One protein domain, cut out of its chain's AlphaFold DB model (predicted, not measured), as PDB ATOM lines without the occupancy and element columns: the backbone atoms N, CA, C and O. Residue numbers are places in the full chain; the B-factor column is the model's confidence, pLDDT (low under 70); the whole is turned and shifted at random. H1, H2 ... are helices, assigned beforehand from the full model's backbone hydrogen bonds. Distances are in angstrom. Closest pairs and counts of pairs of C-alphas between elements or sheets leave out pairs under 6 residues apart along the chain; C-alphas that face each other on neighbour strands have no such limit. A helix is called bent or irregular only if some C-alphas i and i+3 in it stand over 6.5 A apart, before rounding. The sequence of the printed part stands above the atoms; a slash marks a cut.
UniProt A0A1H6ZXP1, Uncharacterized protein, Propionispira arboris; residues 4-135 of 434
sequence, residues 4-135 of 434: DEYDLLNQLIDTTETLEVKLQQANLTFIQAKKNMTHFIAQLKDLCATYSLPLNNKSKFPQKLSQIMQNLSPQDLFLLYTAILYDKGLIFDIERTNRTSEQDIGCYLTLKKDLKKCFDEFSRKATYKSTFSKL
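Overview. This is residues 4 to 135 of the 434 residues of an uncharacterized protein of Propionispira arboris (UniProt A0A1H6ZXP1). What shape does the model make? The long helix H6 and the helix H3 open as a V from their first parts, with H5 between the two arms, H4 alongside H5 farther from H6, and the short H2 by the point of the V. What sticks out? Residues 4 to 16, of which 4 to 15 belong to H1, and residues 123 to 135 of H6 stand free of this body. How is it made up? The printed part has 132 residues with six named helices, H1 to H6 in chain order, and no named strand: the class is all helix. It is loose, with a radius of gyration of the C-alphas of 17.5 A, and spans 52 by 38 by 35 A.

Along the chain. Where is the longest helix? H6, residues 101 to 135, runs 50.7 A from C-alpha 101 at (-20.374, -74.691, 83.615) to C-alpha 135 at (16.635, -52.412, 56.998). Where are the other helices? H3, residues 30 to 50, is 30.1 A long; H5 holds residues 74 to 85 and H2 residues 19 to 25. H4, residues 60 to 71, is irregular, with C-alphas 67 and 70 at 7.8 A. H1, residues 4 to 15, begins with C-alpha 4 at (-29.744, -81.932, 55.277) and is 16.8 A long.

Arrangement. What touches H6, one of two hubs with H5, each touching three helices? H3 touches it at a steep tilt of 60 degrees, the closest C-alphas being those of Met 37 and Tyr 108, 6.1 A apart. H5 touches it at a steep tilt of 57 degrees, opposite ways, with the C-alphas of Thr 82 and Leu 115 closest at 6.0 A. H2 touches it with the C-alphas of Leu 19 and Gly 106 closest at 5.8 A. What else touches H5? H4 and H5 form a helical hairpin and only just touch, with 3 pairs of C-alphas within 8 A, the closest those of Met 69 and Leu 77 at 6.5 A; their tilt is a shallow 13 degrees. H3 and H5 also only just touch, with 3 such pairs, Leu 44 and Leu 80 closest at 7.4 A between C-alphas. What do the backbones show? Every O i to N i+4 pair is within hydrogen-bond range in H1, H2, H3, H5 and H6, and 6 of 8 are in H4.

Size, cuts and confidence. How large is it? The two C-alphas farthest apart are those of Asp 4 and Lys 134, 55.7 A. Is anything cut or long? The printed part has no cut, and the link from H5 to H6, residues 86 to 100, is long. Where is confidence low? Residues 4 to 16 and 94 to 97 are under 70, and the mean pLDDT of the printed part is 86.8.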
ATOM      1  N   ASP A   4     -31.074 -82.471  55.587       54.16
ATOM      2  CA  ASP A   4     -29.744 -81.932  55.277       54.16
ATOM      3  C   ASP A   4     -29.161 -81.041  56.395       54.16
ATOM      4  O   ASP A   4     -27.950 -81.044  56.608       54.16
ATOM      5  N   GLU A   5     -29.989 -80.323  57.167       46.94
ATOM      6  CA  GLU A   5     -29.512 -79.540  58.324       46.94
ATOM      7  C   GLU A   5     -29.048 -80.456  59.462       46.94
ATOM      8  O   GLU A   5     -28.096 -80.132  60.170       46.94
ATOM      9  N   TYR A   6     -29.706 -81.607  59.633       57.25
ATOM     10  CA  TYR A   6     -29.402 -82.564  60.698       57.25
ATOM     11  C   TYR A   6     -28.077 -83.294  60.445       57.25
ATOM     12  O   TYR A   6     -27.279 -83.463  61.367       57.25
ATOM     13  N   ASP A   7     -27.803 -83.672  59.194       55.00
ATOM     14  CA  ASP A   7     -26.526 -84.278  58.809       55.00
ATOM     15  C   ASP A   7     -25.370 -83.269  58.861       55.00
ATOM     16  O   ASP A   7     -24.280 -83.620  59.321       55.00
ATOM     17  N   LEU A   8     -25.611 -82.000  58.503       52.31
ATOM     18  CA  LEU A   8     -24.622 -80.929  58.663       52.31
ATOM     19  C   LEU A   8     -24.303 -80.670  60.146       52.31
ATOM     20  O   LEU A   8     -23.137 -80.546  60.519       52.31
ATOM     21  N   LEU A   9     -25.325 -80.644  61.010       52.16
ATOM     22  CA  LEU A   9     -25.157 -80.526  62.462       52.16
ATOM     23  C   LEU A   9     -24.387 -81.714  63.042       52.16
ATOM     24  O   LEU A   9     -23.500 -81.505  63.863       52.16
ATOM     25  N   ASN A  10     -24.667 -82.941  62.600       51.31
ATOM     26  CA  ASN A  10     -23.936 -84.124  63.060       51.31
ATOM     27  C   ASN A  10     -22.470 -84.118  62.596       51.31
ATOM     28  O   ASN A  10     -21.588 -84.439  63.388       51.31
ATOM     29  N   GLN A  11     -22.181 -83.675  61.367       50.97
ATOM     30  CA  GLN A  11     -20.802 -83.498  60.886       50.97
ATOM     31  C   GLN A  11     -20.050 -82.385  61.641       50.97
ATOM     32  O   GLN A  11     -18.852 -82.509  61.913       50.97
ATOM     33  N   LEU A  12     -20.740 -81.306  62.025       50.81
ATOM     34  CA  LEU A  12     -20.176 -80.242  62.862       50.81
ATOM     35  C   LEU A  12     -19.938 -80.716  64.305       50.81
ATOM     36  O   LEU A  12     -18.914 -80.387  64.903       50.81
ATOM     37  N   ILE A  13     -20.832 -81.536  64.864       54.66
ATOM     38  CA  ILE A  13     -20.665 -82.138  66.196       54.66
ATOM     39  C   ILE A  13     -19.461 -83.091  66.214       54.66
ATOM     40  O   ILE A  13     -18.644 -82.998  67.129       54.66
ATOM     41  N   ASP A  14     -19.289 -83.927  65.185       51.44
ATOM     42  CA  ASP A  14     -18.163 -84.873  65.078       51.44
ATOM     43  C   ASP A  14     -16.794 -84.191  64.892       51.44
ATOM     44  O   ASP A  14     -15.753 -84.794  65.158       51.44
ATOM     45  N   THR A  15     -16.768 -82.922  64.475       56.50
ATOM     46  CA  THR A  15     -15.532 -82.134  64.308       56.50
ATOM     47  C   THR A  15     -15.245 -81.187  65.476       56.50
ATOM     48  O   THR A  15     -14.150 -80.619  65.553       56.50
ATOM     49  N   THR A  16     -16.179 -81.029  66.422       67.19
ATOM     50  CA  THR A  16     -16.004 -80.123  67.561       67.19
ATOM     51  C   THR A  16     -15.279 -80.824  68.711       67.19
ATOM     52  O   THR A  16     -15.769 -81.780  69.305       67.19
ATOM     53  N   GLU A  17     -14.101 -80.316  69.068       81.12
ATOM     54  CA  GLU A  17     -13.289 -80.841  70.168       81.12
ATOM     55  C   GLU A  17     -14.053 -80.849  71.508       81.12
ATOM     56  O   GLU A  17     -14.509 -79.798  71.979       81.12
ATOM     57  N   THR A  18     -14.164 -82.024  72.144       87.94
ATOM     58  CA  THR A  18     -14.898 -82.176  73.410       87.94
ATOM     59  C   THR A  18     -14.194 -81.476  74.576       87.94
ATOM     60  O   THR A  18     -12.988 -81.205  74.547       87.94
ATOM     61  N   LEU A  19     -14.940 -81.190  75.650       89.94
ATOM     62  CA  LEU A  19     -14.381 -80.558  76.845       89.94
ATOM     63  C   LEU A  19     -13.286 -81.419  77.492       89.94
ATOM     64  O   LEU A  19     -12.285 -80.876  77.956       89.94
ATOM     65  N   GLU A  20     -13.438 -82.745  77.503       91.19
ATOM     66  CA  GLU A  20     -12.425 -83.661  78.028       91.19
ATOM     67  C   GLU A  20     -11.107 -83.525  77.266       91.19
ATOM     68  O   GLU A  20     -10.050 -83.446  77.893       91.19
ATOM     69  N   VAL A  21     -11.164 -83.435  75.933       90.75
ATOM     70  CA  VAL A  21      -9.973 -83.243  75.093       90.75
ATOM     71  C   VAL A  21      -9.325 -81.888  75.382       90.75
ATOM     72  O   VAL A  21      -8.115 -81.831  75.606       90.75
ATOM     73  N   LYS A  22     -10.112 -80.807  75.474       92.44
ATOM     74  CA  LYS A  22      -9.598 -79.468  75.827       92.44
ATOM     75  C   LYS A  22      -8.908 -79.452  77.193       92.44
ATOM     76  O   LYS A  22      -7.838 -78.866  77.343       92.44
ATOM     77  N   LEU A  23      -9.507 -80.103  78.190       94.19
ATOM     78  CA  LEU A  23      -8.951 -80.222  79.538       94.19
ATOM     79  C   LEU A  23      -7.648 -81.030  79.550       94.19
ATOM     80  O   LEU A  23      -6.684 -80.619  80.195       94.19
ATOM     81  N   GLN A  24      -7.594 -82.137  78.802       93.12
ATOM     82  CA  GLN A  24      -6.381 -82.942  78.645       93.12
ATOM     83  C   GLN A  24      -5.256 -82.150  77.974       93.12
ATOM     84  O   GLN A  24      -4.141 -82.140  78.483       93.12
ATOM     85  N   GLN A  25      -5.544 -81.429  76.885       91.69
ATOM     86  CA  GLN A  25      -4.556 -80.582  76.205       91.69
ATOM     87  C   GLN A  25      -4.013 -79.469  77.104       91.69
ATOM     88  O   GLN A  25      -2.827 -79.150  77.043       91.69
ATOM     89  N   ALA A  26      -4.868 -78.896  77.953       90.75
ATOM     90  CA  ALA A  26      -4.478 -77.882  78.926       90.75
ATOM     91  C   ALA A  26      -3.819 -78.468  80.192       90.75
ATOM     92  O   ALA A  26      -3.348 -77.710  81.031       90.75
ATOM     93  N   ASN A  27      -3.783 -79.796  80.357       94.56
ATOM     94  CA  ASN A  27      -3.378 -80.471  81.597       94.56
ATOM     95  C   ASN A  27      -4.140 -79.971  82.841       94.56
ATOM     96  O   ASN A  27      -3.570 -79.829  83.925       94.56
ATOM     97  N   LEU A  28      -5.442 -79.703  82.698       95.44
ATOM     98  CA  LEU A  28      -6.295 -79.201  83.774       95.44
ATOM     99  C   LEU A  28      -7.394 -80.200  84.121       95.44
ATOM    100  O   LEU A  28      -8.029 -80.801  83.263       95.44
ATOM    101  N   THR A  29      -7.695 -80.311  85.410       96.06
ATOM    102  CA  THR A  29      -8.967 -80.887  85.859       96.06
ATOM    103  C   THR A  29     -10.103 -79.881  85.673       96.06
ATOM    104  O   THR A  29      -9.881 -78.668  85.662       96.06
ATOM    105  N   PHE A  30     -11.347 -80.364  85.632       96.38
ATOM    106  CA  PHE A  30     -12.536 -79.505  85.584       96.38
ATOM    107  C   PHE A  30     -12.546 -78.444  86.702       96.38
ATOM    108  O   PHE A  30     -12.834 -77.272  86.463       96.38
ATOM    109  N   ILE A  31     -12.180 -78.835  87.930       96.62
ATOM    110  CA  ILE A  31     -12.152 -77.938  89.097       96.62
ATOM    111  C   ILE A  31     -11.097 -76.838  88.916       96.62
ATOM    112  O   ILE A  31     -11.379 -75.669  89.188       96.62
ATOM    113  N   GLN A  32      -9.901 -77.190  88.437       96.69
ATOM    114  CA  GLN A  32      -8.842 -76.214  88.164       96.69
ATOM    115  C   GLN A  32      -9.242 -75.264  87.034       96.69
ATOM    116  O   GLN A  32      -9.123 -74.052  87.195       96.69
ATOM    117  N   ALA A  33      -9.791 -75.786  85.934       96.50
ATOM    118  CA  ALA A  33     -10.233 -74.966  84.812       96.50
ATOM    119  C   ALA A  33     -11.338 -73.982  85.226       96.50
ATOM    120  O   ALA A  33     -11.252 -72.796  84.915       96.50
ATOM    121  N   LYS A  34     -12.316 -74.430  86.026       96.12
ATOM    122  CA  LYS A  34     -13.361 -73.562  86.586       96.12
ATOM    123  C   LYS A  34     -12.790 -72.460  87.479       96.12
ATOM    124  O   LYS A  34     -13.224 -71.309  87.392       96.12
ATOM    125  N   LYS A  35     -11.818 -72.794  88.335       96.69
ATOM    126  CA  LYS A  35     -11.139 -71.820  89.201       96.69
ATOM    127  C   LYS A  35     -10.381 -70.779  88.371       96.69
ATOM    128  O   LYS A  35     -10.559 -69.585  88.608       96.69
ATOM    129  N   ASN A  36      -9.599 -71.222  87.389       95.50
ATOM    130  CA  ASN A  36      -8.803 -70.349  86.525       95.50
ATOM    131  C   ASN A  36      -9.700 -69.431  85.684       95.50
ATOM    132  O   ASN A  36      -9.467 -68.228  85.636       95.50
ATOM    133  N   MET A  37     -10.780 -69.970  85.114       94.81
ATOM    134  CA  MET A  37     -11.798 -69.194  84.404       94.81
ATOM    135  C   MET A  37     -12.425 -68.117  85.293       94.81
ATOM    136  O   MET A  37     -12.537 -66.963  84.891       94.81
ATOM    137  N   THR A  38     -12.829 -68.478  86.514       94.19
ATOM    138  CA  THR A  38     -13.453 -67.526  87.447       94.19
ATOM    139  C   THR A  38     -12.485 -66.398  87.800       94.19
ATOM    140  O   THR A  38     -12.883 -65.235  87.829       94.19
ATOM    141  N   HIS A  39     -11.212 -66.732  88.025       95.00
ATOM    142  CA  HIS A  39     -10.163 -65.750  88.279       95.00
ATOM    143  C   HIS A  39      -9.937 -64.825  87.075       95.00
ATOM    144  O   HIS A  39      -9.924 -63.609  87.239       95.00
ATOM    145  N   PHE A  40      -9.850 -65.386  85.868       93.25
ATOM    146  CA  PHE A  40      -9.708 -64.632  84.622       93.25
ATOM    147  C   PHE A  40     -10.865 -63.648  84.394       93.25
ATOM    148  O   PHE A  40     -10.643 -62.475  84.098       93.25
ATOM    149  N   ILE A  41     -12.111 -64.097  84.588       92.62
ATOM    150  CA  ILE A  41     -13.297 -63.237  84.463       92.62
ATOM    151  C   ILE A  41     -13.271 -62.118  85.511       92.62
ATOM    152  O   ILE A  41     -13.620 -60.982  85.194       92.62
ATOM    153  N   ALA A  42     -12.875 -62.421  86.752       93.62
ATOM    154  CA  ALA A  42     -12.750 -61.411  87.801       93.62
ATOM    155  C   ALA A  42     -11.695 -60.356  87.437       93.62
ATOM    156  O   ALA A  42     -12.004 -59.169  87.461       93.62
ATOM    157  N   GLN A  43     -10.512 -60.782  86.981       93.75
ATOM    158  CA  GLN A  43      -9.450 -59.882  86.525       93.75
ATOM    159  C   GLN A  43      -9.928 -58.950  85.401       93.75
ATOM    160  O   GLN A  43      -9.709 -57.742  85.463       93.75
ATOM    161  N   LEU A  44     -10.617 -59.485  84.387       93.00
ATOM    162  CA  LEU A  44     -11.175 -58.677  83.297       93.00
ATOM    163  C   LEU A  44     -12.217 -57.671  83.794       93.00
ATOM    164  O   LEU A  44     -12.216 -56.520  83.357       93.00
ATOM    165  N   LYS A  45     -13.098 -58.080  84.713       93.19
ATOM    166  CA  LYS A  45     -14.100 -57.187  85.312       93.19
ATOM    167  C   LYS A  45     -13.455 -56.068  86.118       93.19
ATOM    168  O   LYS A  45     -13.885 -54.925  85.983       93.19
ATOM    169  N   ASP A  46     -12.418 -56.375  86.886       94.62
ATOM    170  CA  ASP A  46     -11.683 -55.393  87.682       94.62
ATOM    171  C   ASP A  46     -10.957 -54.381  86.785       94.62
ATOM    172  O   ASP A  46     -11.044 -53.173  87.022       94.62
ATOM    173  N   LEU A  47     -10.324 -54.840  85.699       94.69
ATOM    174  CA  LEU A  47      -9.736 -53.960  84.681       94.69
ATOM    175  C   LEU A  47     -10.795 -53.058  84.047       94.69
ATOM    176  O   LEU A  47     -10.625 -51.839  83.974       94.69
ATOM    177  N   CYS A  48     -11.923 -53.632  83.633       94.56
ATOM    178  CA  CYS A  48     -12.997 -52.858  83.026       94.56
ATOM    179  C   CYS A  48     -13.595 -51.842  84.000       94.56
ATOM    180  O   CYS A  48     -13.857 -50.713  83.597       94.56
ATOM    181  N   ALA A  49     -13.764 -52.185  85.277       94.50
ATOM    182  CA  ALA A  49     -14.226 -51.248  86.295       94.50
ATOM    183  C   ALA A  49     -13.220 -50.104  86.502       94.50
ATOM    184  O   ALA A  49     -13.604 -48.935  86.467       94.50
ATOM    185  N   THR A  50     -11.932 -50.435  86.627       95.25
ATOM    186  CA  THR A  50     -10.833 -49.472  86.824       95.25
ATOM    187  C   THR A  50     -10.781 -48.435  85.705       95.25
ATOM    188  O   THR A  50     -10.694 -47.237  85.963       95.25
ATOM    189  N   TYR A  51     -10.910 -48.883  84.455       94.75
ATOM    190  CA  TYR A  51     -10.860 -48.020  83.272       94.75
ATOM    191  C   TYR A  51     -12.247 -47.592  82.756       94.75
ATOM    192  O   TYR A  51     -12.376 -46.954  81.707       94.75
ATOM    193  N   SER A  52     -13.308 -47.915  83.503       93.88
ATOM    194  CA  SER A  52     -14.706 -47.640  83.153       93.88
ATOM    195  C   SER A  52     -15.129 -48.170  81.766       93.88
ATOM    196  O   SER A  52     -15.905 -47.518  81.062       93.88
ATOM    197  N   LEU A  53     -14.612 -49.319  81.331       93.75
ATOM    198  CA  LEU A  53     -14.950 -49.948  80.051       93.75
ATOM    199  C   LEU A  53     -16.330 -50.637  80.103       93.75
ATOM    200  O   LEU A  53     -16.637 -51.328  81.077       93.75
ATOM    201  N   PRO A  54     -17.182 -50.472  79.072       89.94
ATOM    202  CA  PRO A  54     -18.564 -50.943  79.105       89.94
ATOM    203  C   PRO A  54     -18.685 -52.421  78.693       89.94
ATOM    204  O   PRO A  54     -18.917 -52.739  77.531       89.94
ATOM    205  N   LEU A  55     -18.574 -53.342  79.654       87.19
ATOM    206  CA  LEU A  55     -18.714 -54.791  79.408       87.19
ATOM    207  C   LEU A  55     -20.091 -55.218  78.872       87.19
ATOM    208  O   LEU A  55     -20.216 -56.272  78.267       87.19
ATOM    209  N   ASN A  56     -21.122 -54.405  79.084       84.06
ATOM    210  CA  ASN A  56     -22.480 -54.644  78.594       84.06
ATOM    211  C   ASN A  56     -22.743 -54.039  77.203       84.06
ATOM    212  O   ASN A  56     -23.893 -53.980  76.773       84.06
ATOM    213  N   ASN A  57     -21.711 -53.511  76.539       86.12
ATOM    214  CA  ASN A  57     -21.837 -52.845  75.251       86.12
ATOM    215  C   ASN A  57     -20.594 -53.115  74.386       86.12
ATOM    216  O   ASN A  57     -19.622 -52.354  74.399       86.12
ATOM    217  N   LYS A  58     -20.645 -54.224  73.637       87.00
ATOM    218  CA  LYS A  58     -19.542 -54.726  72.804       87.00
ATOM    219  C   LYS A  58     -19.153 -53.753  71.681       87.00
ATOM    220  O   LYS A  58     -17.976 -53.691  71.352       87.00
ATOM    221  N   SER A  59     -20.075 -52.926  71.167       87.44
ATOM    222  CA  SER A  59     -19.762 -51.888  70.165       87.44
ATOM    223  C   SER A  59     -19.076 -50.654  70.758       87.44
ATOM    224  O   SER A  59     -18.151 -50.105  70.159       87.44
ATOM    225  N   LYS A  60     -19.467 -50.220  71.963       89.25
ATOM    226  CA  LYS A  60     -18.845 -49.066  72.640       89.25
ATOM    227  C   LYS A  60     -17.489 -49.397  73.267       89.25
ATOM    228  O   LYS A  60     -16.640 -48.517  73.426       89.25
ATOM    229  N   PHE A  61     -17.278 -50.654  73.646       92.81
ATOM    230  CA  PHE A  61     -16.046 -51.124  74.275       92.81
ATOM    231  C   PHE A  61     -14.761 -50.797  73.482       92.81
ATOM    232  O   PHE A  61     -13.892 -50.135  74.054       92.81
ATOM    233  N   PRO A  62     -14.612 -51.173  72.194       93.44
ATOM    234  CA  PRO A  62     -13.388 -50.934  71.425       93.44
ATOM    235  C   PRO A  62     -13.160 -49.443  71.170       93.44
ATOM    236  O   PRO A  62     -12.022 -48.975  71.219       93.44
ATOM    237  N   GLN A  63     -14.235 -48.671  70.982       91.81
ATOM    238  CA  GLN A  63     -14.164 -47.218  70.849       91.81
ATOM    239  C   GLN A  63     -13.563 -46.584  72.103       91.81
ATOM    240  O   GLN A  63     -12.572 -45.860  72.012       91.81
ATOM    241  N   LYS A  64     -14.095 -46.913  73.287       94.00
ATOM    242  CA  LYS A  64     -13.545 -46.405  74.546       94.00
ATOM    243  C   LYS A  64     -12.123 -46.906  74.783       94.00
ATOM    244  O   LYS A  64     -11.277 -46.107  75.173       94.00
ATOM    245  N   LEU A  65     -11.843 -48.181  74.509       96.19
ATOM    246  CA  LEU A  65     -10.509 -48.761  74.662       96.19
ATOM    247  C   LEU A  65      -9.471 -48.005  73.819       96.19
ATOM    248  O   LEU A  65      -8.430 -47.627  74.347       96.19
ATOM    249  N   SER A  66      -9.784 -47.689  72.558       95.44
ATOM    250  CA  SER A  66      -8.891 -46.920  71.676       95.44
ATOM    251  C   SER A  66      -8.572 -45.511  72.195       95.44
ATOM    252  O   SER A  66      -7.471 -45.012  71.984       95.44
ATOM    253  N   GLN A  67      -9.498 -44.881  72.926       94.00
ATOM    254  CA  GLN A  67      -9.300 -43.543  73.498       94.00
ATOM    255  C   GLN A  67      -8.365 -43.563  74.708       94.00
ATOM    256  O   GLN A  67      -7.670 -42.583  74.970       94.00
ATOM    257  N   ILE A  68      -8.359 -44.666  75.459       94.94
ATOM    258  CA  ILE A  68      -7.591 -44.782  76.699       94.94
ATOM    259  C   ILE A  68      -6.322 -45.619  76.553       94.94
ATOM    260  O   ILE A  68      -5.539 -45.627  77.492       94.94
ATOM    261  N   MET A  69      -6.097 -46.292  75.416       94.44
ATOM    262  CA  MET A  69      -5.049 -47.312  75.227       94.44
ATOM    263  C   MET A  69      -3.635 -46.882  75.643       94.44
ATOM    264  O   MET A  69      -2.870 -47.713  76.113       94.44
ATOM    265  N   GLN A  70      -3.303 -45.590  75.531       91.62
ATOM    266  CA  GLN A  70      -1.998 -45.042  75.939       91.62
ATOM    267  C   GLN A  70      -1.791 -45.017  77.464       91.62
ATOM    268  O   GLN A  70      -0.665 -44.891  77.932       91.62
ATOM    269  N   ASN A  71      -2.870 -45.128  78.242       92.50
ATOM    270  CA  ASN A  71      -2.842 -45.133  79.705       92.50
ATOM    271  C   ASN A  71      -2.780 -46.550  80.293       92.50
ATOM    272  O   ASN A  71      -2.699 -46.688  81.513       92.50
ATOM    273  N   LEU A  72      -2.876 -47.592  79.461       92.62
ATOM    274  CA  LEU A  72      -2.823 -48.977  79.915       92.62
ATOM    275  C   LEU A  72      -1.403 -49.520  79.825       92.62
ATOM    276  O   LEU A  72      -0.639 -49.173  78.923       92.62
ATOM    277  N   SER A  73      -1.079 -50.445  80.729       91.25
ATOM    278  CA  SER A  73       0.061 -51.323  80.494       91.25
ATOM    279  C   SER A  73      -0.206 -52.142  79.222       91.25
ATOM    280  O   SER A  73      -1.364 -52.485  78.949       91.25
ATOM    281  N   PRO A  74       0.815 -52.507  78.430       89.38
ATOM    282  CA  PRO A  74       0.519 -53.239  77.207       89.38
ATOM    283  C   PRO A  74       0.024 -54.669  77.485       89.38
ATOM    284  O   PRO A  74      -0.656 -55.246  76.642       89.38
ATOM    285  N   GLN A  75       0.280 -55.221  78.679       89.75
ATOM    286  CA  GLN A  75      -0.324 -56.479  79.126       89.75
ATOM    287  C   GLN A  75      -1.842 -56.344  79.308       89.75
ATOM    288  O   GLN A  75      -2.590 -57.187  78.809       89.75
ATOM    289  N   ASP A  76      -2.303 -55.279  79.970       93.00
ATOM    290  CA  ASP A  76      -3.738 -55.025  80.138       93.00
ATOM    291  C   ASP A  76      -4.399 -54.734  78.789       93.00
ATOM    292  O   ASP A  76      -5.472 -55.260  78.495       93.00
ATOM    293  N   LEU A  77      -3.737 -53.939  77.939       94.31
ATOM    294  CA  LEU A  77      -4.225 -53.639  76.595       94.31
ATOM    295  C   LEU A  77      -4.358 -54.914  75.757       94.31
ATOM    296  O   LEU A  77      -5.378 -55.103  75.098       94.31
ATOM    297  N   PHE A  78      -3.364 -55.803  75.811       93.06
ATOM    298  CA  PHE A  78      -3.376 -57.067  75.080       93.06
ATOM    299  C   PHE A  78      -4.505 -57.980  75.562       93.06
ATOM    300  O   PHE A  78      -5.242 -58.550  74.752       93.06
ATOM    301  N   LEU A  79      -4.689 -58.079  76.879       92.44
ATOM    302  CA  LEU A  79      -5.755 -58.868  77.478       92.44
ATOM    303  C   LEU A  79      -7.145 -58.343  77.078       92.44
ATOM    304  O   LEU A  79      -8.004 -59.126  76.685       92.44
ATOM    305  N   LEU A  80      -7.364 -57.026  77.123       94.44
ATOM    306  CA  LEU A  80      -8.644 -56.417  76.742       94.44
ATOM    307  C   LEU A  80      -8.905 -56.519  75.233       94.44
ATOM    308  O   LEU A  80     -10.037 -56.781  74.830       94.44
ATOM    309  N   TYR A  81      -7.869 -56.349  74.407       94.12
ATOM    310  CA  TYR A  81      -7.944 -56.484  72.951       94.12
ATOM    311  C   TYR A  81      -8.299 -57.912  72.522       94.12
ATOM    312  O   TYR A  81      -9.190 -58.123  71.704       94.12
ATOM    313  N   THR A  82      -7.636 -58.911  73.099       90.62
ATOM    314  CA  THR A  82      -7.915 -60.319  72.785       90.62
ATOM    315  C   THR A  82      -9.255 -60.778  73.344       90.62
ATOM    316  O   THR A  82      -9.942 -61.557  72.687       90.62
ATOM    317  N   ALA A  83      -9.663 -60.257  74.509       88.75
ATOM    318  CA  ALA A  83     -10.970 -60.540  75.082       88.75
ATOM    319  C   ALA A  83     -12.110 -60.100  74.161       88.75
ATOM    320  O   ALA A  83     -13.076 -60.834  74.063       88.75
ATOM    321  N   ILE A  84     -12.016 -58.959  73.468       90.94
ATOM    322  CA  ILE A  84     -13.051 -58.563  72.497       90.94
ATOM    323  C   ILE A  84     -12.923 -59.296  71.158       90.94
ATOM    324  O   ILE A  84     -13.937 -59.680  70.581       90.94
ATOM    325  N   LEU A  85     -11.696 -59.509  70.678       90.25
ATOM    326  CA  LEU A  85     -11.446 -60.125  69.376       90.25
ATOM    327  C   LEU A  85     -11.909 -61.588  69.324       90.25
ATOM    328  O   LEU A  85     -12.411 -62.035  68.300       90.25
ATOM    329  N   TYR A  86     -11.754 -62.323  70.428       88.88
ATOM    330  CA  TYR A  86     -11.989 -63.766  70.484       88.88
ATOM    331  C   TYR A  86     -13.087 -64.183  71.472       88.88
ATOM    332  O   TYR A  86     -13.201 -65.374  71.771       88.88
ATOM    333  N   ASP A  87     -13.904 -63.254  71.993       86.38
ATOM    334  CA  ASP A  87     -15.012 -63.648  72.873       86.38
ATOM    335  C   ASP A  87     -15.986 -64.572  72.136       86.38
ATOM    336  O   ASP A  87     -16.401 -64.300  71.011       86.38
ATOM    337  N   LYS A  88     -16.386 -65.652  72.808       79.50
ATOM    338  CA  LYS A  88     -17.432 -66.586  72.356       79.50
ATOM    339  C   LYS A  88     -18.587 -66.608  73.362       79.50
ATOM    340  O   LYS A  88     -19.080 -67.662  73.776       79.50
ATOM    341  N   GLY A  89     -18.949 -65.416  73.829       80.75
ATOM    342  CA  GLY A  89     -19.983 -65.179  74.830       80.75
ATOM    343  C   GLY A  89     -19.581 -65.516  76.271       80.75
ATOM    344  O   GLY A  89     -20.433 -65.782  77.119       80.75
ATOM    345  N   LEU A  90     -18.284 -65.537  76.586       86.12
ATOM    346  CA  LEU A  90     -17.826 -65.696  77.966       86.12
ATOM    347  C   LEU A  90     -17.871 -64.356  78.715       86.12
ATOM    348  O   LEU A  90     -18.203 -64.328  79.903       86.12
ATOM    349  N   ILE A  91     -17.525 -63.262  78.031       86.62
ATOM    350  CA  ILE A  91     -17.296 -61.948  78.643       86.62
ATOM    351  C   ILE A  91     -18.427 -60.960  78.346       86.62
ATOM    352  O   ILE A  91     -18.897 -60.304  79.276       86.62
ATOM    353  N   PHE A  92     -18.866 -60.867  77.087       83.69
ATOM    354  CA  PHE A  92     -19.825 -59.855  76.624       83.69
ATOM    355  C   PHE A  92     -21.274 -60.357  76.526       83.69
ATOM    356  O   PHE A  92     -22.172 -59.556  76.277       83.69
ATOM    357  N   ASP A  93     -21.521 -61.653  76.739       76.25
ATOM    358  CA  ASP A  93     -22.866 -62.234  76.652       76.25
ATOM    359  C   ASP A  93     -23.772 -61.746  77.790       76.25
ATOM    360  O   ASP A  93     -23.475 -61.918  78.979       76.25
ATOM    361  N   ILE A  94     -24.891 -61.134  77.407       65.00
ATOM    362  CA  ILE A  94     -25.873 -60.534  78.313       65.00
ATOM    363  C   ILE A  94     -26.882 -61.597  78.793       65.00
ATOM    364  O   ILE A  94     -27.408 -61.476  79.901       65.00
ATOM    365  N   GLU A  95     -27.091 -62.683  78.038       64.88
ATOM    366  CA  GLU A  95     -28.102 -63.720  78.308       64.88
ATOM    367  C   GLU A  95     -27.484 -65.040  78.802       64.88
ATOM    368  O   GLU A  95     -27.754 -66.139  78.318       64.88
ATOM    369  N   ARG A  96     -26.670 -64.960  79.862       68.12
ATOM    370  CA  ARG A  96     -25.938 -66.124  80.412       68.12
ATOM    371  C   ARG A  96     -26.816 -67.142  81.156       68.12
ATOM    372  O   ARG A  96     -26.291 -68.113  81.695       68.12
ATOM    373  N   THR A  97     -28.131 -66.937  81.241       67.06
ATOM    374  CA  THR A  97     -29.028 -67.713  82.120       67.06
ATOM    375  C   THR A  97     -29.143 -69.189  81.742       67.06
ATOM    376  O   THR A  97     -29.450 -70.000  82.611       67.06
ATOM    377  N   ASN A  98     -28.858 -69.543  80.486       70.31
ATOM    378  CA  ASN A  98     -28.987 -70.911  79.978       70.31
ATOM    379  C   ASN A  98     -27.639 -71.636  79.787       70.31
ATOM    380  O   ASN A  98     -27.631 -72.763  79.293       70.31
ATOM    381  N   ARG A  99     -26.503 -71.024  80.160       80.12
ATOM    382  CA  ARG A  99     -25.166 -71.612  79.953       80.12
ATOM    383  C   ARG A  99     -24.772 -72.550  81.092       80.12
ATOM    384  O   ARG A  99     -24.874 -72.199  82.268       80.12
ATOM    385  N   THR A 100     -24.275 -73.739  80.752       87.44
ATOM    386  CA  THR A 100     -23.731 -74.681  81.742       87.44
ATOM    387  C   THR A 100     -22.283 -74.338  82.109       87.44
ATOM    388  O   THR A 100     -21.588 -73.611  81.395       87.44
ATOM    389  N   SER A 101     -21.785 -74.880  83.230       88.75
ATOM    390  CA  SER A 101     -20.374 -74.691  83.615       88.75
ATOM    391  C   SER A 101     -19.415 -75.293  82.582       88.75
ATOM    392  O   SER A 101     -18.338 -74.750  82.361       88.75
ATOM    393  N   GLU A 102     -19.801 -76.397  81.946       90.38
ATOM    394  CA  GLU A 102     -19.048 -77.080  80.894       90.38
ATOM    395  C   GLU A 102     -18.864 -76.175  79.672       90.38
ATOM    396  O   GLU A 102     -17.749 -76.052  79.164       90.38
ATOM    397  N   GLN A 103     -19.931 -75.499  79.234       88.81
ATOM    398  CA  GLN A 103     -19.889 -74.571  78.100       88.81
ATOM    399  C   GLN A 103     -18.983 -73.370  78.388       88.81
ATOM    400  O   GLN A 103     -18.153 -73.003  77.558       88.81
ATOM    401  N   ASP A 104     -19.094 -72.782  79.580       90.88
ATOM    402  CA  ASP A 104     -18.253 -71.657  79.997       90.88
ATOM    403  C   ASP A 104     -16.769 -72.041  80.067       90.88
ATOM    404  O   ASP A 104     -15.917 -71.328  79.532       90.88
ATOM    405  N   ILE A 105     -16.449 -73.202  80.650       93.31
ATOM    406  CA  ILE A 105     -15.071 -73.707  80.688       93.31
ATOM    407  C   ILE A 105     -14.566 -73.981  79.267       93.31
ATOM    408  O   ILE A 105     -13.436 -73.621  78.941       93.31
ATOM    409  N   GLY A 106     -15.399 -74.572  78.406       91.31
ATOM    410  CA  GLY A 106     -15.067 -74.815  77.005       91.31
ATOM    411  C   GLY A 106     -14.706 -73.531  76.253       91.31
ATOM    412  O   GLY A 106     -13.687 -73.501  75.561       91.31
ATOM    413  N   CYS A 107     -15.489 -72.462  76.431       90.00
ATOM    414  CA  CYS A 107     -15.206 -71.144  75.856       90.00
ATOM    415  C   CYS A 107     -13.935 -70.518  76.435       90.00
ATOM    416  O   CYS A 107     -13.126 -69.985  75.681       90.00
ATOM    417  N   TYR A 108     -13.719 -70.622  77.748       92.75
ATOM    418  CA  TYR A 108     -12.506 -70.125  78.400       92.75
ATOM    419  C   TYR A 108     -11.231 -70.787  77.867       92.75
ATOM    420  O   TYR A 108     -10.259 -70.092  77.569       92.75
ATOM    421  N   LEU A 109     -11.225 -72.114  77.715       92.69
ATOM    422  CA  LEU A 109     -10.059 -72.842  77.208       92.69
ATOM    423  C   LEU A 109      -9.763 -72.490  75.744       92.69
ATOM    424  O   LEU A 109      -8.599 -72.311  75.381       92.69
ATOM    425  N   THR A 110     -10.801 -72.325  74.918       90.62
ATOM    426  CA  THR A 110     -10.647 -71.829  73.542       90.62
ATOM    427  C   THR A 110     -10.074 -70.409  73.528       90.62
ATOM    428  O   THR A 110      -9.044 -70.186  72.898       90.62
ATOM    429  N   LEU A 111     -10.647 -69.486  74.310       90.19
ATOM    430  CA  LEU A 111     -10.160 -68.111  74.420       90.19
ATOM    431  C   LEU A 111      -8.692 -68.059  74.863       90.19
ATOM    432  O   LEU A 111      -7.912 -67.299  74.300       90.19
ATOM    433  N   LYS A 112      -8.280 -68.888  75.830       90.44
ATOM    434  CA  LYS A 112      -6.882 -68.981  76.284       90.44
ATOM    435  C   LYS A 112      -5.928 -69.447  75.184       90.44
ATOM    436  O   LYS A 112      -4.838 -68.886  75.047       90.44
ATOM    437  N   LYS A 113      -6.333 -70.441  74.388       90.00
ATOM    438  CA  LYS A 113      -5.566 -70.923  73.229       90.00
ATOM    439  C   LYS A 113      -5.388 -69.815  72.190       90.00
ATOM    440  O   LYS A 113      -4.279 -69.633  71.686       90.00
ATOM    441  N   ASP A 114      -6.442 -69.053  71.915       89.62
ATOM    442  CA  ASP A 114      -6.409 -67.951  70.950       89.62
ATOM    443  C   ASP A 114      -5.603 -66.751  71.463       89.62
ATOM    444  O   ASP A 114      -4.815 -66.179  70.712       89.62
ATOM    445  N   LEU A 115      -5.686 -66.447  72.763       90.50
ATOM    446  CA  LEU A 115      -4.835 -65.475  73.460       90.50
ATOM    447  C   LEU A 115      -3.350 -65.774  73.237       90.50
ATOM    448  O   LEU A 115      -2.593 -64.896  72.829       90.50
ATOM    449  N   LYS A 116      -2.938 -67.029  73.458       89.19
ATOM    450  CA  LYS A 116      -1.549 -67.456  73.264       89.19
ATOM    451  C   LYS A 116      -1.115 -67.338  71.802       89.19
ATOM    452  O   LYS A 116      -0.096 -66.717  71.522       89.19
ATOM    453  N   LYS A 117      -1.914 -67.860  70.865       90.06
ATOM    454  CA  LYS A 117      -1.628 -67.750  69.422       90.06
ATOM    455  C   LYS A 117      -1.495 -66.295  68.972       90.06
ATOM    456  O   LYS A 117      -0.586 -65.965  68.212       90.06
ATOM    457  N   CYS A 118      -2.395 -65.430  69.437       90.25
ATOM    458  CA  CYS A 118      -2.382 -64.007  69.122       90.25
ATOM    459  C   CYS A 118      -1.125 -63.326  69.674       90.25
ATOM    460  O   CYS A 118      -0.508 -62.531  68.967       90.25
ATOM    461  N   PHE A 119      -0.703 -63.686  70.888       90.38
ATOM    462  CA  PHE A 119       0.513 -63.151  71.493       90.38
ATOM    463  C   PHE A 119       1.764 -63.542  70.705       90.38
ATOM    464  O   PHE A 119       2.572 -62.676  70.371       90.38
ATOM    465  N   ASP A 120       1.897 -64.827  70.368       89.44
ATOM    466  CA  ASP A 120       3.035 -65.351  69.607       89.44
ATOM    467  C   ASP A 120       3.129 -64.682  68.225       89.44
ATOM    468  O   ASP A 120       4.211 -64.347  67.737       89.44
ATOM    469  N   GLU A 121       1.989 -64.441  67.576       89.69
ATOM    470  CA  GLU A 121       1.945 -63.713  66.311       89.69
ATOM    471  C   GLU A 121       2.301 -62.236  66.453       89.69
ATOM    472  O   GLU A 121       3.098 -61.729  65.663       89.69
ATOM    473  N   PHE A 122       1.714 -61.530  67.419       91.44
ATOM    474  CA  PHE A 122       1.964 -60.100  67.585       91.44
ATOM    475  C   PHE A 122       3.420 -59.846  67.980       91.44
ATOM    476  O   PHE A 122       4.033 -58.917  67.461       91.44
ATOM    477  N   SER A 123       4.006 -60.717  68.805       90.25
ATOM    478  CA  SER A 123       5.423 -60.667  69.182       90.25
ATOM    479  C   SER A 123       6.349 -60.886  67.978       90.25
ATOM    480  O   SER A 123       7.321 -60.147  67.790       90.25
ATOM    481  N   ARG A 124       6.024 -61.849  67.100       90.94
ATOM    482  CA  ARG A 124       6.746 -62.037  65.829       90.94
ATOM    483  C   ARG A 124       6.615 -60.818  64.921       90.94
ATOM    484  O   ARG A 124       7.627 -60.302  64.457       90.94
ATOM    485  N   LYS A 125       5.398 -60.299  64.726       92.19
ATOM    486  CA  LYS A 125       5.152 -59.083  63.930       92.19
ATOM    487  C   LYS A 125       5.918 -57.879  64.473       92.19
ATOM    488  O   LYS A 125       6.483 -57.132  63.683       92.19
ATOM    489  N   ALA A 126       5.992 -57.714  65.790       92.25
ATOM    490  CA  ALA A 126       6.760 -56.652  66.433       92.25
ATOM    491  C   ALA A 126       8.264 -56.779  66.121       92.25
ATOM    492  O   ALA A 126       8.911 -55.810  65.713       92.25
ATOM    493  N   THR A 127       8.799 -58.001  66.208       92.94
ATOM    494  CA  THR A 127      10.188 -58.318  65.835       92.94
ATOM    495  C   THR A 127      10.456 -58.001  64.365       92.94
ATOM    496  O   THR A 127      11.379 -57.247  64.054       92.94
ATOM    497  N   TYR A 128       9.608 -58.490  63.457       94.19
ATOM    498  CA  TYR A 128       9.740 -58.235  62.024       94.19
ATOM    499  C   TYR A 128       9.602 -56.747  61.676       94.19
ATOM    500  O   TYR A 128      10.369 -56.243  60.854       94.19
ATOM    501  N   LYS A 129       8.709 -56.008  62.349       93.44
ATOM    502  CA  LYS A 129       8.565 -54.549  62.204       93.44
ATOM    503  C   LYS A 129       9.853 -53.815  62.564       93.44
ATOM    504  O   LYS A 129      10.288 -52.931  61.820       93.44
ATOM    505  N   SER A 130      10.481 -54.195  63.678       92.38
ATOM    506  CA  SER A 130      11.768 -53.641  64.114       92.38
ATOM    507  C   SER A 130      12.870 -53.922  63.097       92.38
ATOM    508  O   SER A 130      13.564 -53.000  62.661       92.38
ATOM    509  N   THR A 131      12.994 -55.178  62.657       93.00
ATOM    510  CA  THR A 131      13.983 -55.594  61.655       93.00
ATOM    511  C   THR A 131      13.785 -54.854  60.335       93.00
ATOM    512  O   THR A 131      14.734 -54.280  59.804       93.00
ATOM    513  N   PHE A 132      12.550 -54.762  59.839       94.06
ATOM    514  CA  PHE A 132      12.253 -54.047  58.601       94.06
ATOM    515  C   PHE A 132      12.541 -52.544  58.712       94.06
ATOM    516  O   PHE A 132      13.059 -51.935  57.775       94.06
ATOM    517  N   SER A 133      12.257 -51.936  59.866       92.31
ATOM    518  CA  SER A 133      12.558 -50.522  60.111       92.31
ATOM    519  C   SER A 133      14.062 -50.243  60.097       92.31
ATOM    520  O   SER A 133      14.486 -49.235  59.534       92.31
ATOM    521  N   LYS A 134      14.883 -51.141  60.660       91.31
ATOM    522  CA  LYS A 134      16.352 -51.052  60.572       91.31
ATOM    523  C   LYS A 134      16.816 -51.159  59.119       91.31
ATOM    524  O   LYS A 134      17.525 -50.270  58.655       91.31
ATOM    525  N   LEU A 135      16.305 -52.156  58.398       91.50
ATOM    526  CA  LEU A 135      16.635 -52.412  56.998       91.50
ATOM    527  C   LEU A 135      16.335 -51.208  56.091       91.50
ATOM    528  O   LEU A 135      17.174 -50.804  55.286       91.50
TER     529      LEU A 135